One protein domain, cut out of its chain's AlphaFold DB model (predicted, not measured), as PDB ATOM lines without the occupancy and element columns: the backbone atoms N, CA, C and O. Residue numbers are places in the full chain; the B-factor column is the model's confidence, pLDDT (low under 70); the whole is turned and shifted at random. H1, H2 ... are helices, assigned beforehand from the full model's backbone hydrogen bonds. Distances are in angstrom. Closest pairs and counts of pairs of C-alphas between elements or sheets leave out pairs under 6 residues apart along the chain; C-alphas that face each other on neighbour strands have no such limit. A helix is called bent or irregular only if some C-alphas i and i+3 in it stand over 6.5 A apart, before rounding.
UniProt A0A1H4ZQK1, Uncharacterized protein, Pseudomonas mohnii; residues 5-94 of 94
ATOM      1  N   THR A   5     275.356 248.562 287.694       85.19
ATOM      2  CA  THR A   5     274.198 249.327 287.223       85.19
ATOM      3  C   THR A   5     272.974 248.450 286.911       85.19
ATOM      4  O   THR A   5     271.886 248.771 287.383       85.19
ATOM      5  N   ASP A   6     273.112 247.297 286.245       86.75
ATOM      6  CA  ASP A   6     271.969 246.409 285.947       86.75
ATOM      7  C   ASP A   6     271.324 245.857 287.224       86.75
ATOM      8  O   ASP A   6     270.100 245.777 287.361       86.75
ATOM      9  N   ARG A   7     272.155 245.478 288.201       88.81
ATOM     10  CA  ARG A   7     271.663 244.973 289.493       88.81
ATOM     11  C   ARG A   7     270.986 246.076 290.298       88.81
ATOM     12  O   ARG A   7     270.005 245.802 290.989       88.81
ATOM     13  N   ALA A   8     271.498 247.304 290.225       91.56
ATOM     14  CA  ALA A   8     270.858 248.469 290.823       91.56
ATOM     15  C   ALA A   8     269.520 248.790 290.143       91.56
ATOM     16  O   ALA A   8     268.535 249.014 290.844       91.56
ATOM     17  N   GLY A   9     269.452 248.701 288.813       90.94
ATOM     18  CA  GLY A   9     268.225 248.875 288.040       90.94
ATOM     19  C   GLY A   9     267.124 247.901 288.462       90.94
ATOM     20  O   GLY A   9     266.002 248.324 288.730       90.94
ATOM     21  N   ILE A  10     267.452 246.617 288.646       94.44
ATOM     22  CA  ILE A  10     266.490 245.607 289.127       94.44
ATOM     23  C   ILE A  10     265.966 245.943 290.529       94.44
ATOM     24  O   ILE A  10     264.770 245.807 290.785       94.44
ATOM     25  N   ARG A  11     266.828 246.418 291.438       93.50
ATOM     26  CA  ARG A  11     266.397 246.856 292.780       93.50
ATOM     27  C   ARG A  11     265.467 248.062 292.710       93.50
ATOM     28  O   ARG A  11     264.483 248.094 293.439       93.50
ATOM     29  N   CYS A  12     265.750 249.018 291.827       95.81
ATOM     30  CA  CYS A  12     264.895 250.187 291.619       95.81
ATOM     31  C   CYS A  12     263.535 249.791 291.027       95.81
ATOM     32  O   CYS A  12     262.507 250.286 291.480       95.81
ATOM     33  N   ALA A  13     263.506 248.854 290.074       95.19
ATOM     34  CA  ALA A  13     262.265 248.322 289.514       95.19
ATOM     35  C   ALA A  13     261.427 247.589 290.574       95.19
ATOM     36  O   ALA A  13     260.233 247.846 290.708       95.19
ATOM     37  N   ALA A  14     262.059 246.735 291.384       95.62
ATOM     38  CA  ALA A  14     261.391 246.065 292.497       95.62
ATOM     39  C   ALA A  14     260.851 247.071 293.529       95.62
ATOM     40  O   ALA A  14     259.715 246.936 293.976       95.62
ATOM     41  N   ALA A  15     261.628 248.109 293.860       95.50
ATOM     42  CA  ALA A  15     261.195 249.181 294.752       95.50
ATOM     43  C   ALA A  15     260.001 249.963 294.180       95.50
ATOM     44  O   ALA A  15     259.079 250.277 294.924       95.50
ATOM     45  N   ALA A  16     259.972 250.230 292.872       95.31
ATOM     46  CA  ALA A  16     258.849 250.899 292.217       95.31
ATOM     47  C   ALA A  16     257.564 250.055 292.259       95.31
ATOM     48  O   ALA A  16     256.497 250.578 292.576       95.31
ATOM     49  N   ILE A  17     257.662 248.745 292.007       97.00
ATOM     50  CA  ILE A  17     256.520 247.821 292.110       97.00
ATOM     51  C   ILE A  17     256.029 247.740 293.560       97.00
ATOM     52  O   ILE A  17     254.832 247.857 293.820       97.00
ATOM     53  N   ALA A  18     256.949 247.594 294.517       96.75
ATOM     54  CA  ALA A  18     256.621 247.576 295.938       96.75
ATOM     55  C   ALA A  18     255.957 248.886 296.387       96.75
ATOM     56  O   ALA A  18     254.967 248.846 297.113       96.75
ATOM     57  N   LEU A  19     256.446 250.034 295.913       97.19
ATOM     58  CA  LEU A  19     255.845 251.339 296.169       97.19
ATOM     59  C   LEU A  19     254.427 251.422 295.599       97.19
ATOM     60  O   LEU A  19     253.534 251.888 296.294       97.19
ATOM     61  N   ALA A  20     254.198 250.963 294.367       95.56
ATOM     62  CA  ALA A  20     252.868 250.983 293.761       95.56
ATOM     63  C   ALA A  20     251.860 250.154 294.576       95.56
ATOM     64  O   ALA A  20     250.752 250.617 294.857       95.56
ATOM     65  N   MET A  21     252.260 248.959 295.025       97.06
ATOM     66  CA  MET A  21     251.438 248.129 295.911       97.06
ATOM     67  C   MET A  21     251.226 248.794 297.274       97.06
ATOM     68  O   MET A  21     250.102 248.847 297.762       97.06
ATOM     69  N   PHE A  22     252.278 249.352 297.874       97.06
ATOM     70  CA  PHE A  22     252.179 250.063 299.146       97.06
ATOM     71  C   PHE A  22     251.219 251.253 299.051       97.06
ATOM     72  O   PHE A  22     250.355 251.403 299.910       97.06
ATOM     73  N   ILE A  23     251.325 252.067 297.995       96.31
ATOM     74  CA  ILE A  23     250.473 253.241 297.800       96.31
ATOM     75  C   ILE A  23     249.004 252.838 297.674       96.31
ATOM     76  O   ILE A  23     248.143 253.464 298.284       96.31
ATOM     77  N   THR A  24     248.713 251.796 296.901       94.00
ATOM     78  CA  THR A  24     247.333 251.385 296.604       94.00
ATOM     79  C   THR A  24     246.682 250.612 297.747       94.00
ATOM     80  O   THR A  24     245.533 250.882 298.087       94.00
ATOM     81  N   VAL A  25     247.407 249.674 298.357       96.94
ATOM     82  CA  VAL A  25     246.852 248.741 299.350       96.94
ATOM     83  C   VAL A  25     246.905 249.305 300.766       96.94
ATOM     84  O   VAL A  25     246.041 248.988 301.578       96.94
ATOM     85  N   ILE A  26     247.905 250.133 301.082       96.06
ATOM     86  CA  ILE A  26     248.165 250.575 302.458       96.06
ATOM     87  C   ILE A  26     248.043 252.091 302.569       96.06
ATOM     88  O   ILE A  26     247.198 252.592 303.306       96.06
ATOM     89  N   TRP A  27     248.866 252.839 301.834       96.62
ATOM     90  CA  TRP A  27     248.999 254.279 302.038       96.62
ATOM     91  C   TRP A  27     247.744 255.061 301.668       96.62
ATOM     92  O   TRP A  27     247.328 255.925 302.428       96.62
ATOM     93  N   GLY A  28     247.118 254.755 300.530       92.50
ATOM     94  CA  GLY A  28     245.875 255.385 300.090       92.50
ATOM     95  C   GLY A  28     244.757 255.214 301.123       92.50
ATOM     96  O   GLY A  28     244.222 256.221 301.587       92.50
ATOM     97  N   PRO A  29     244.443 253.976 301.552       95.81
ATOM     98  CA  PRO A  29     243.470 253.733 302.616       95.81
ATOM     99  C   PRO A  29     243.817 254.425 303.938       95.81
ATOM    100  O   PRO A  29     242.964 255.103 304.507       95.81
ATOM    101  N   VAL A  30     245.065 254.325 304.408       96.00
ATOM    102  CA  VAL A  30     245.509 254.996 305.644       96.00
ATOM    103  C   VAL A  30     245.347 256.511 305.527       96.00
ATOM    104  O   VAL A  30     244.842 257.157 306.449       96.00
ATOM    105  N   ASN A  31     245.720 257.086 304.382       94.81
ATOM    106  CA  ASN A  31     245.610 258.517 304.181       94.81
ATOM    107  C   ASN A  31     244.151 258.971 304.170       94.81
ATOM    108  O   ASN A  31     243.810 259.952 304.817       94.81
ATOM    109  N   THR A  32     243.281 258.260 303.455       93.00
ATOM    110  CA  THR A  32     241.874 258.642 303.308       93.00
ATOM    111  C   THR A  32     241.071 258.436 304.589       93.00
ATOM    112  O   THR A  32     240.249 259.285 304.921       93.00
ATOM    113  N   ILE A  33     241.285 257.331 305.308       95.38
ATOM    114  CA  ILE A  33     240.450 256.976 306.463       95.38
ATOM    115  C   ILE A  33     240.948 257.679 307.731       95.38
ATOM    116  O   ILE A  33     240.130 258.039 308.571       95.38
ATOM    117  N   TRP A  34     242.263 257.866 307.900       94.38
ATOM    118  CA  TRP A  34     242.836 258.373 309.157       94.38
ATOM    119  C   TRP A  34     243.532 259.724 309.001       94.38
ATOM    120  O   TRP A  34     243.168 260.678 309.685       94.38
ATOM    121  N   ILE A  35     244.519 259.830 308.107       93.75
ATOM    122  CA  ILE A  35     245.394 261.015 308.051       93.75
ATOM    123  C   ILE A  35     244.625 262.259 307.605       93.75
ATOM    124  O   ILE A  35     244.699 263.292 308.264       93.75
ATOM    125  N   ALA A  36     243.885 262.180 306.499       92.56
ATOM    126  CA  ALA A  36     243.151 263.319 305.970       92.56
ATOM    127  C   ALA A  36     242.097 263.819 306.975       92.56
ATOM    128  O   ALA A  36     242.140 265.006 307.294       92.56
ATOM    129  N   PRO A  37     241.215 262.974 307.551       94.25
ATOM    130  CA  PRO A  37     240.281 263.422 308.584       94.25
ATOM    131  C   PRO A  37     240.961 264.111 309.769       94.25
ATOM    132  O   PRO A  37     240.500 265.169 310.181       94.25
ATOM    133  N   TRP A  38     242.083 263.569 310.252       94.38
ATOM    134  CA  TRP A  38     242.863 264.177 311.332       94.38
ATOM    135  C   TRP A  38     243.442 265.549 310.951       94.38
ATOM    136  O   TRP A  38     243.369 266.497 311.724       94.38
ATOM    137  N   ILE A  39     243.977 265.696 309.735       93.44
ATOM    138  CA  ILE A  39     244.559 266.963 309.259       93.44
ATOM    139  C   ILE A  39     243.496 268.047 309.055       93.44
ATOM    140  O   ILE A  39     243.754 269.225 309.309       93.44
ATOM    141  N   TYR A  40     242.320 267.673 308.548       94.38
ATOM    142  CA  TYR A  40     241.234 268.616 308.282       94.38
ATOM    143  C   TYR A  40     240.323 268.843 309.496       94.38
ATOM    144  O   TYR A  40     239.390 269.647 309.399       94.38
ATOM    145  N   GLU A  41     240.578 268.181 310.626       94.25
ATOM    146  CA  GLU A  41     239.781 268.311 311.841       94.25
ATOM    147  C   GLU A  41     239.708 269.775 312.306       94.25
ATOM    148  O   GLU A  41     240.706 270.494 312.362       94.25
ATOM    149  N   GLY A  42     238.492 270.257 312.579       90.62
ATOM    150  CA  GLY A  42     238.256 271.645 312.991       90.62
ATOM    151  C   GLY A  42     238.469 272.701 311.897       90.62
ATOM    152  O   GLY A  42     238.318 273.893 312.167       90.62
ATOM    153  N   THR A  43     238.783 272.309 310.657       92.62
ATOM    154  CA  THR A  43     238.906 273.247 309.531       92.62
ATOM    155  C   THR A  43     237.584 273.384 308.777       92.62
ATOM    156  O   THR A  43     236.903 272.402 308.491       92.62
ATOM    157  N   SER A  44     237.212 274.614 308.414       92.31
ATOM    158  CA  SER A  44     236.068 274.859 307.532       92.31
ATOM    159  C   SER A  44     236.509 274.881 306.072       92.31
ATOM    160  O   SER A  44     237.509 275.518 305.723       92.31
ATOM    161  N   PHE A  45     235.762 274.195 305.206       90.50
ATOM    162  CA  PHE A  45     236.064 274.129 303.777       90.50
ATOM    163  C   PHE A  45     236.190 275.536 303.171       90.50
ATOM    164  O   PHE A  45     235.371 276.416 303.428       90.50
ATOM    165  N   GLY A  46     237.245 275.765 302.386       88.00
ATOM    166  CA  GLY A  46     237.517 277.060 301.754       88.00
ATOM    167  C   GLY A  46     238.222 278.099 302.639       88.00
ATOM    168  O   GLY A  46     238.716 279.094 302.104       88.00
ATOM    169  N   SER A  47     238.354 277.863 303.948       94.81
ATOM    170  CA  SER A  47     239.124 278.736 304.844       94.81
ATOM    171  C   SER A  47     240.631 278.684 304.573       94.81
ATOM    172  O   SER A  47     241.159 277.737 303.982       94.81
ATOM    173  N   LEU A  48     241.367 279.691 305.057       93.75
ATOM    174  CA  LEU A  48     242.831 279.685 305.001       93.75
ATOM    175  C   LEU A  48     243.429 278.490 305.767       93.75
ATOM    176  O   LEU A  48     244.428 277.925 305.327       93.75
ATOM    177  N   ALA A  49     242.812 278.093 306.885       93.06
ATOM    178  CA  ALA A  49     243.225 276.927 307.663       93.06
ATOM    179  C   ALA A  49     243.087 275.635 306.845       93.06
ATOM    180  O   ALA A  49     244.041 274.867 306.754       93.06
ATOM    181  N   TRP A  50     241.957 275.458 306.152       94.31
ATOM    182  CA  TRP A  50     241.738 274.321 305.257       94.31
ATOM    183  C   TRP A  50     242.749 274.278 304.103       94.31
ATOM    184  O   TRP A  50     243.292 273.222 303.794       94.31
ATOM    185  N   ARG A  51     243.089 275.429 303.504       94.19
ATOM    186  CA  ARG A  51     244.118 275.497 302.446       94.19
ATOM    187  C   ARG A  51     245.505 275.095 302.952       94.19
ATOM    188  O   ARG A  51     246.228 274.397 302.249       94.19
ATOM    189  N   LYS A  52     245.883 275.514 304.164       94.56
ATOM    190  CA  LYS A  52     247.150 275.097 304.790       94.56
ATOM    191  C   LYS A  52     247.156 273.594 305.077       94.56
ATOM    192  O   LYS A  52     248.122 272.921 304.732       94.56
ATOM    193  N   ALA A  53     246.065 273.075 305.639       93.94
ATOM    194  CA  ALA A  53     245.863 271.650 305.880       93.94
ATOM    195  C   ALA A  53     245.971 270.834 304.577       93.94
ATOM    196  O   ALA A  53     246.632 269.797 304.545       93.94
ATOM    197  N   TRP A  54     245.438 271.355 303.467       93.69
ATOM    198  CA  TRP A  54     245.553 270.735 302.148       93.69
ATOM    199  C   TRP A  54     247.000 270.616 301.659       93.69
ATOM    200  O   TRP A  54     247.402 269.552 301.194       93.69
ATOM    201  N   VAL A  55     247.810 271.668 301.826       94.94
ATOM    202  CA  VAL A  55     249.243 271.629 301.485       94.94
ATOM    203  C   VAL A  55     249.978 270.584 302.328       94.94
ATOM    204  O   VAL A  55     250.768 269.809 301.790       94.94
ATOM    205  N   VAL A  56     249.699 270.519 303.633       94.12
ATOM    206  CA  VAL A  56     250.311 269.532 304.541       94.12
ATOM    207  C   VAL A  56     249.935 268.105 304.140       94.12
ATOM    208  O   VAL A  56     250.816 267.262 303.979       94.12
ATOM    209  N   ASN A  57     248.649 267.840 303.898       94.50
ATOM    210  CA  ASN A  57     248.175 266.537 303.433       94.50
ATOM    211  C   ASN A  57     248.788 266.159 302.071       94.50
ATOM    212  O   ASN A  57     249.155 265.006 301.864       94.50
ATOM    213  N   GLY A  58     248.964 267.124 301.162       92.88
ATOM    214  CA  GLY A  58     249.650 266.914 299.884       92.88
ATOM    215  C   GLY A  58     251.104 266.461 300.050       92.88
ATOM    216  O   GLY A  58     251.529 265.499 299.408       92.88
ATOM    217  N   TRP A  59     251.855 267.093 300.958       95.00
ATOM    218  CA  TRP A  59     253.226 266.679 301.277       95.00
ATOM    219  C   TRP A  59     253.295 265.290 301.907       95.00
ATOM    220  O   TRP A  59     254.176 264.502 301.567       95.00
ATOM    221  N   ILE A  60     252.351 264.964 302.789       93.50
ATOM    222  CA  ILE A  60     252.275 263.633 303.395       93.50
ATOM    223  C   ILE A  60     251.986 262.585 302.316       93.50
ATOM    224  O   ILE A  60     252.719 261.601 302.218       93.50
ATOM    225  N   LEU A  61     251.014 262.840 301.435       92.19
ATOM    226  CA  LEU A  61     250.663 261.953 300.326       92.19
ATOM    227  C   LEU A  61     251.847 261.640 299.405       92.19
ATOM    228  O   LEU A  61     252.020 260.481 299.029       92.19
ATOM    229  N   ILE A  62     252.675 262.635 299.069       94.75
ATOM    230  CA  ILE A  62     253.819 262.437 298.167       94.75
ATOM    231  C   ILE A  62     255.049 261.830 298.861       94.75
ATOM    232  O   ILE A  62     255.945 261.315 298.189       94.75
ATOM    233  N   SER A  63     255.107 261.849 300.196       94.75
ATOM    234  CA  SER A  63     256.305 261.463 300.952       94.75
ATOM    235  C   SER A  63     256.842 260.052 300.645       94.75
ATOM    236  O   SER A  63     258.060 259.935 300.471       94.75
ATOM    237  N   PRO A  64     256.025 258.991 300.448       95.00
ATOM    238  CA  PRO A  64     256.565 257.670 300.121       95.00
ATOM    239  C   PRO A  64     257.223 257.630 298.739       95.00
ATOM    240  O   PRO A  64     258.215 256.930 298.543       95.00
ATOM    241  N   VAL A  65     256.707 258.422 297.790       95.19
ATOM    242  CA  VAL A  65     257.284 258.553 296.446       95.19
ATOM    243  C   VAL A  65     258.652 259.215 296.528       95.19
ATOM    244  O   VAL A  65     259.607 258.712 295.942       95.19
ATOM    245  N   VAL A  66     258.775 260.297 297.302       96.50
ATOM    246  CA  VAL A  66     260.054 260.996 297.501       96.50
ATOM    247  C   VAL A  66     261.089 260.071 298.148       96.50
ATOM    248  O   VAL A  66     262.232 260.023 297.693       96.50
ATOM    249  N   ILE A  67     260.694 259.291 299.158       95.56
ATOM    250  CA  ILE A  67     261.584 258.337 299.840       95.56
ATOM    251  C   ILE A  67     262.063 257.247 298.875       95.56
ATOM    252  O   ILE A  67     263.265 256.987 298.780       95.56
ATOM    253  N   ALA A  68     261.147 256.628 298.127       96.31
ATOM    254  CA  ALA A  68     261.492 255.590 297.160       96.31
ATOM    255  C   ALA A  68     262.379 256.131 296.029       96.31
ATOM    256  O   ALA A  68     263.356 255.491 295.638       96.31
ATOM    257  N   PHE A  69     262.092 257.339 295.543       95.38
ATOM    258  CA  PHE A  69     262.903 257.995 294.525       95.38
ATOM    259  C   PHE A  69     264.315 258.306 295.040       95.38
ATOM    260  O   PHE A  69     265.299 258.009 294.361       95.38
ATOM    261  N   GLY A  70     264.437 258.811 296.272       96.69
ATOM    262  CA  GLY A  70     265.724 259.034 296.932       96.69
ATOM    263  C   GLY A  70     266.539 257.747 297.091       96.69
ATOM    264  O   GLY A  70     267.736 257.732 296.792       96.69
ATOM    265  N   TYR A  71     265.892 256.642 297.474       96.50
ATOM    266  CA  TYR A  71     266.522 255.320 297.523       96.50
ATOM    267  C   TYR A  71     267.069 254.887 296.153       96.50
ATOM    268  O   TYR A  71     268.213 254.421 296.063       96.50
ATOM    269  N   CYS A  72     266.290 255.061 295.084       96.12
ATOM    270  CA  CYS A  72     266.704 254.709 293.725       96.12
ATOM    271  C   CYS A  72     267.899 255.553 293.261       96.12
ATOM    272  O   CYS A  72     268.886 254.990 292.782       96.12
ATOM    273  N   ILE A  73     267.864 256.875 293.474       95.94
ATOM    274  CA  ILE A  73     268.986 257.774 293.157       95.94
ATOM    275  C   ILE A  73     270.251 257.320 293.880       95.94
ATOM    276  O   ILE A  73     271.291 257.141 293.248       95.94
ATOM    277  N   PHE A  74     270.170 257.096 295.192       96.12
ATOM    278  CA  PHE A  74     271.324 256.685 295.986       96.12
ATOM    279  C   PHE A  74     271.897 255.345 295.508       96.12
ATOM    280  O   PHE A  74     273.113 255.191 295.360       96.12
ATOM    281  N   THR A  75     271.025 254.377 295.228       94.69
ATOM    282  CA  THR A  75     271.421 253.036 294.782       94.69
ATOM    283  C   THR A  75     272.092 253.074 293.410       94.69
ATOM    284  O   THR A  75     273.143 252.454 293.235       94.69
ATOM    285  N   MET A  76     271.535 253.834 292.464       94.75
ATOM    286  CA  MET A  76     272.103 254.018 291.126       94.75
ATOM    287  C   MET A  76     273.422 254.786 291.173       94.75
ATOM    288  O   MET A  76     274.413 254.326 290.613       94.75
ATOM    289  N   ALA A  77     273.486 255.900 291.907       94.06
ATOM    290  CA  ALA A  77     274.710 256.686 292.052       94.06
ATOM    291  C   ALA A  77     275.852 255.851 292.652       94.06
ATOM    292  O   ALA A  77     276.993 255.916 292.193       94.06
ATOM    293  N   ARG A  78     275.549 255.013 293.652       93.94
ATOM    294  CA  ARG A  78     276.530 254.095 294.240       93.94
ATOM    295  C   ARG A  78     276.999 253.030 293.248       93.94
ATOM    296  O   ARG A  78     278.165 252.651 293.297       93.94
ATOM    297  N   ALA A  79     276.111 252.528 292.392       92.81
ATOM    298  CA  ALA A  79     276.463 251.545 291.373       92.81
ATOM    299  C   ALA A  79     277.370 252.148 290.294       92.81
ATOM    300  O   ALA A  79     278.425 251.584 290.024       92.81
ATOM    301  N   ILE A  80     277.025 253.337 289.793       92.12
ATOM    302  CA  ILE A  80     277.817 254.070 288.795       92.12
ATOM    303  C   ILE A  80     279.230 254.338 289.318       92.12
ATOM    304  O   ILE A  80     280.202 254.000 288.649       92.12
ATOM    305  N   ARG A  81     279.363 254.852 290.550       92.19
ATOM    306  CA  ARG A  81     280.682 255.087 291.165       92.19
ATOM    307  C   ARG A  81     281.514 253.807 291.279       92.19
ATOM    308  O   ARG A  81     282.725 253.846 291.111       92.19
ATOM    309  N   LYS A  82     280.886 252.667 291.581       91.06
ATOM    310  CA  LYS A  82     281.591 251.376 291.637       91.06
ATOM    311  C   LYS A  82     282.044 250.907 290.259       91.06
ATOM    312  O   LYS A  82     283.177 250.455 290.138       91.06
ATOM    313  N   ASP A  83     281.179 251.023 289.252       89.31
ATOM    314  CA  ASP A  83     281.515 250.692 287.865       89.31
ATOM    315  C   ASP A  83     282.684 251.569 287.365       89.31
ATOM    316  O   ASP A  83     283.585 251.072 286.690       89.31
ATOM    317  N   GLU A  84     282.721 252.852 287.735       90.31
ATOM    318  CA  GLU A  84     283.799 253.789 287.392       90.31
ATOM    319  C   GLU A  84     285.139 253.410 288.042       90.31
ATOM    320  O   GLU A  84     286.125 253.220 287.331       90.31
ATOM    321  N   ILE A  85     285.160 253.162 289.357       91.06
ATOM    322  CA  ILE A  85     286.365 252.717 290.086       91.06
ATOM    323  C   ILE A  85     286.906 251.390 289.517       91.06
ATOM    324  O   ILE A  85     288.117 251.194 289.374       91.06
ATOM    325  N   GLU A  86     286.021 250.455 289.155       89.06
ATOM    326  CA  GLU A  86     286.428 249.179 288.557       89.06
ATOM    327  C   GLU A  86     287.029 249.370 287.150       89.06
ATOM    328  O   GLU A  86     287.966 248.669 286.764       89.06
ATOM    329  N   ARG A  87     286.536 250.346 286.378       86.81
ATOM    330  CA  ARG A  87     287.098 250.700 285.065       86.81
ATOM    331  C   ARG A  87     288.453 251.392 285.192       86.81
ATOM    332  O   ARG A  87     289.356 251.068 284.422       86.81
ATOM    333  N   GLU A  88     288.613 252.308 286.143       92.06
ATOM    334  CA  GLU A  88     289.881 253.002 286.397       92.06
ATOM    335  C   GLU A  88     290.974 252.046 286.879       92.06
ATOM    336  O   GLU A  88     292.071 252.045 286.326       92.06
ATOM    337  N   SER A  89     290.666 251.161 287.829       89.25
ATOM    338  CA  SER A  89     291.628 250.157 288.313       89.25
ATOM    339  C   SER A  89     292.099 249.204 287.207       89.25
ATOM    340  O   SER A  89     293.289 248.910 287.116       89.25
ATOM    341  N   LYS A  90     291.206 248.780 286.301       88.31
ATOM    342  CA  LYS A  90     291.574 247.979 285.118       88.31
ATOM    343  C   LYS A  90     292.452 248.741 284.122       88.31
ATOM    344  O   LYS A  90     293.232 248.104 283.420       88.31
ATOM    345  N   ARG A  91     292.312 250.069 284.025       87.50
ATOM    346  CA  ARG A  91     293.178 250.917 283.189       87.50
ATOM    347  C   ARG A  91     294.557 251.105 283.815       87.50
ATOM    348  O   ARG A  91     295.528 251.041 283.084       87.50
ATOM    349  N   ALA A  92     294.634 251.292 285.132       84.88
ATOM    350  CA  ALA A  92     295.900 251.451 285.850       84.88
ATOM    351  C   ALA A  92     296.729 250.154 285.935       84.88
ATOM    352  O   ALA A  92     297.936 250.211 286.134       84.88
ATOM    353  N   ALA A  93     296.087 248.989 285.807       79.00
ATOM    354  CA  ALA A  93     296.747 247.682 285.801       79.00
ATOM    355  C   ALA A  93     297.289 247.245 284.420       79.00
ATOM    356  O   ALA A  93     297.826 246.142 284.312       79.00
ATOM    357  N   ARG A  94     297.101 248.057 283.372       67.50
ATOM    358  CA  ARG A  94     297.663 247.857 282.027       67.50
ATOM    359  C   ARG A  94     298.816 248.817 281.796       67.50
ATOM    360  O   ARG A  94     299.767 248.380 281.118       67.50
TER     361      ARG A  94
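AT A GLANCE: This is residues 5 to 94 of the 94 residues of an uncharacterized protein of Pseudomonas mohnii (UniProt A0A1H4ZQK1). A long helical hairpin: H2 folds back beside H1, both turn at an angle partway along, and residues 84 to 94 stick out beyond H1. The 90 printed residues hold two named helices, H1 then H2, and no named strand: all helix. The whole is an extended rod, radius of gyration of the C-alphas 20.5 A, spanning 72 by 27 by 13 A.

IN THESE COORDINATES: H2, residues 48 to 92, was assigned as one helix by its hydrogen bonds but is bent: C-alphas 61 and 64 are 7.3 A apart. Its arms are H2a, residues 48 to 61, 19.9 A, and H2b, residues 64 to 92, 42.3 A, ending at C-alpha 92 (295.900, 251.451, 285.850). H1, residues 5 to 40, 43.6 A, begins at C-alpha 5 (274.198, 249.327, 287.223); it has a kink of 55 degrees near residue 29 and is only just irregular, C-alphas 33 and 36 being 6.9 A apart.

HOW THE PARTS SIT: H2a and H2b stand at a steep tilt of 41 degrees. H2b touches H1, closest C-alphas Ala 79 and Thr 5, 5.2 A, opposite ways at a shallow tilt of 17 degrees. H2a and H1 form a hairpin; H1 touches H2a with residues 31 to 40 alone, closest C-alphas Ile 39 and Ala 53, 5.9 A. Every O i to N i+4 pair is within hydrogen-bond range in H2a and H2b, and 27 of 32 in H1.

THE WHOLE: The C-alphas farthest apart, of Ser 44 and Arg 94, are 71.9 A apart. The printed part has no cut, and the link from H1 to H2 is short. Residue 94 alone has pLDDT under 70.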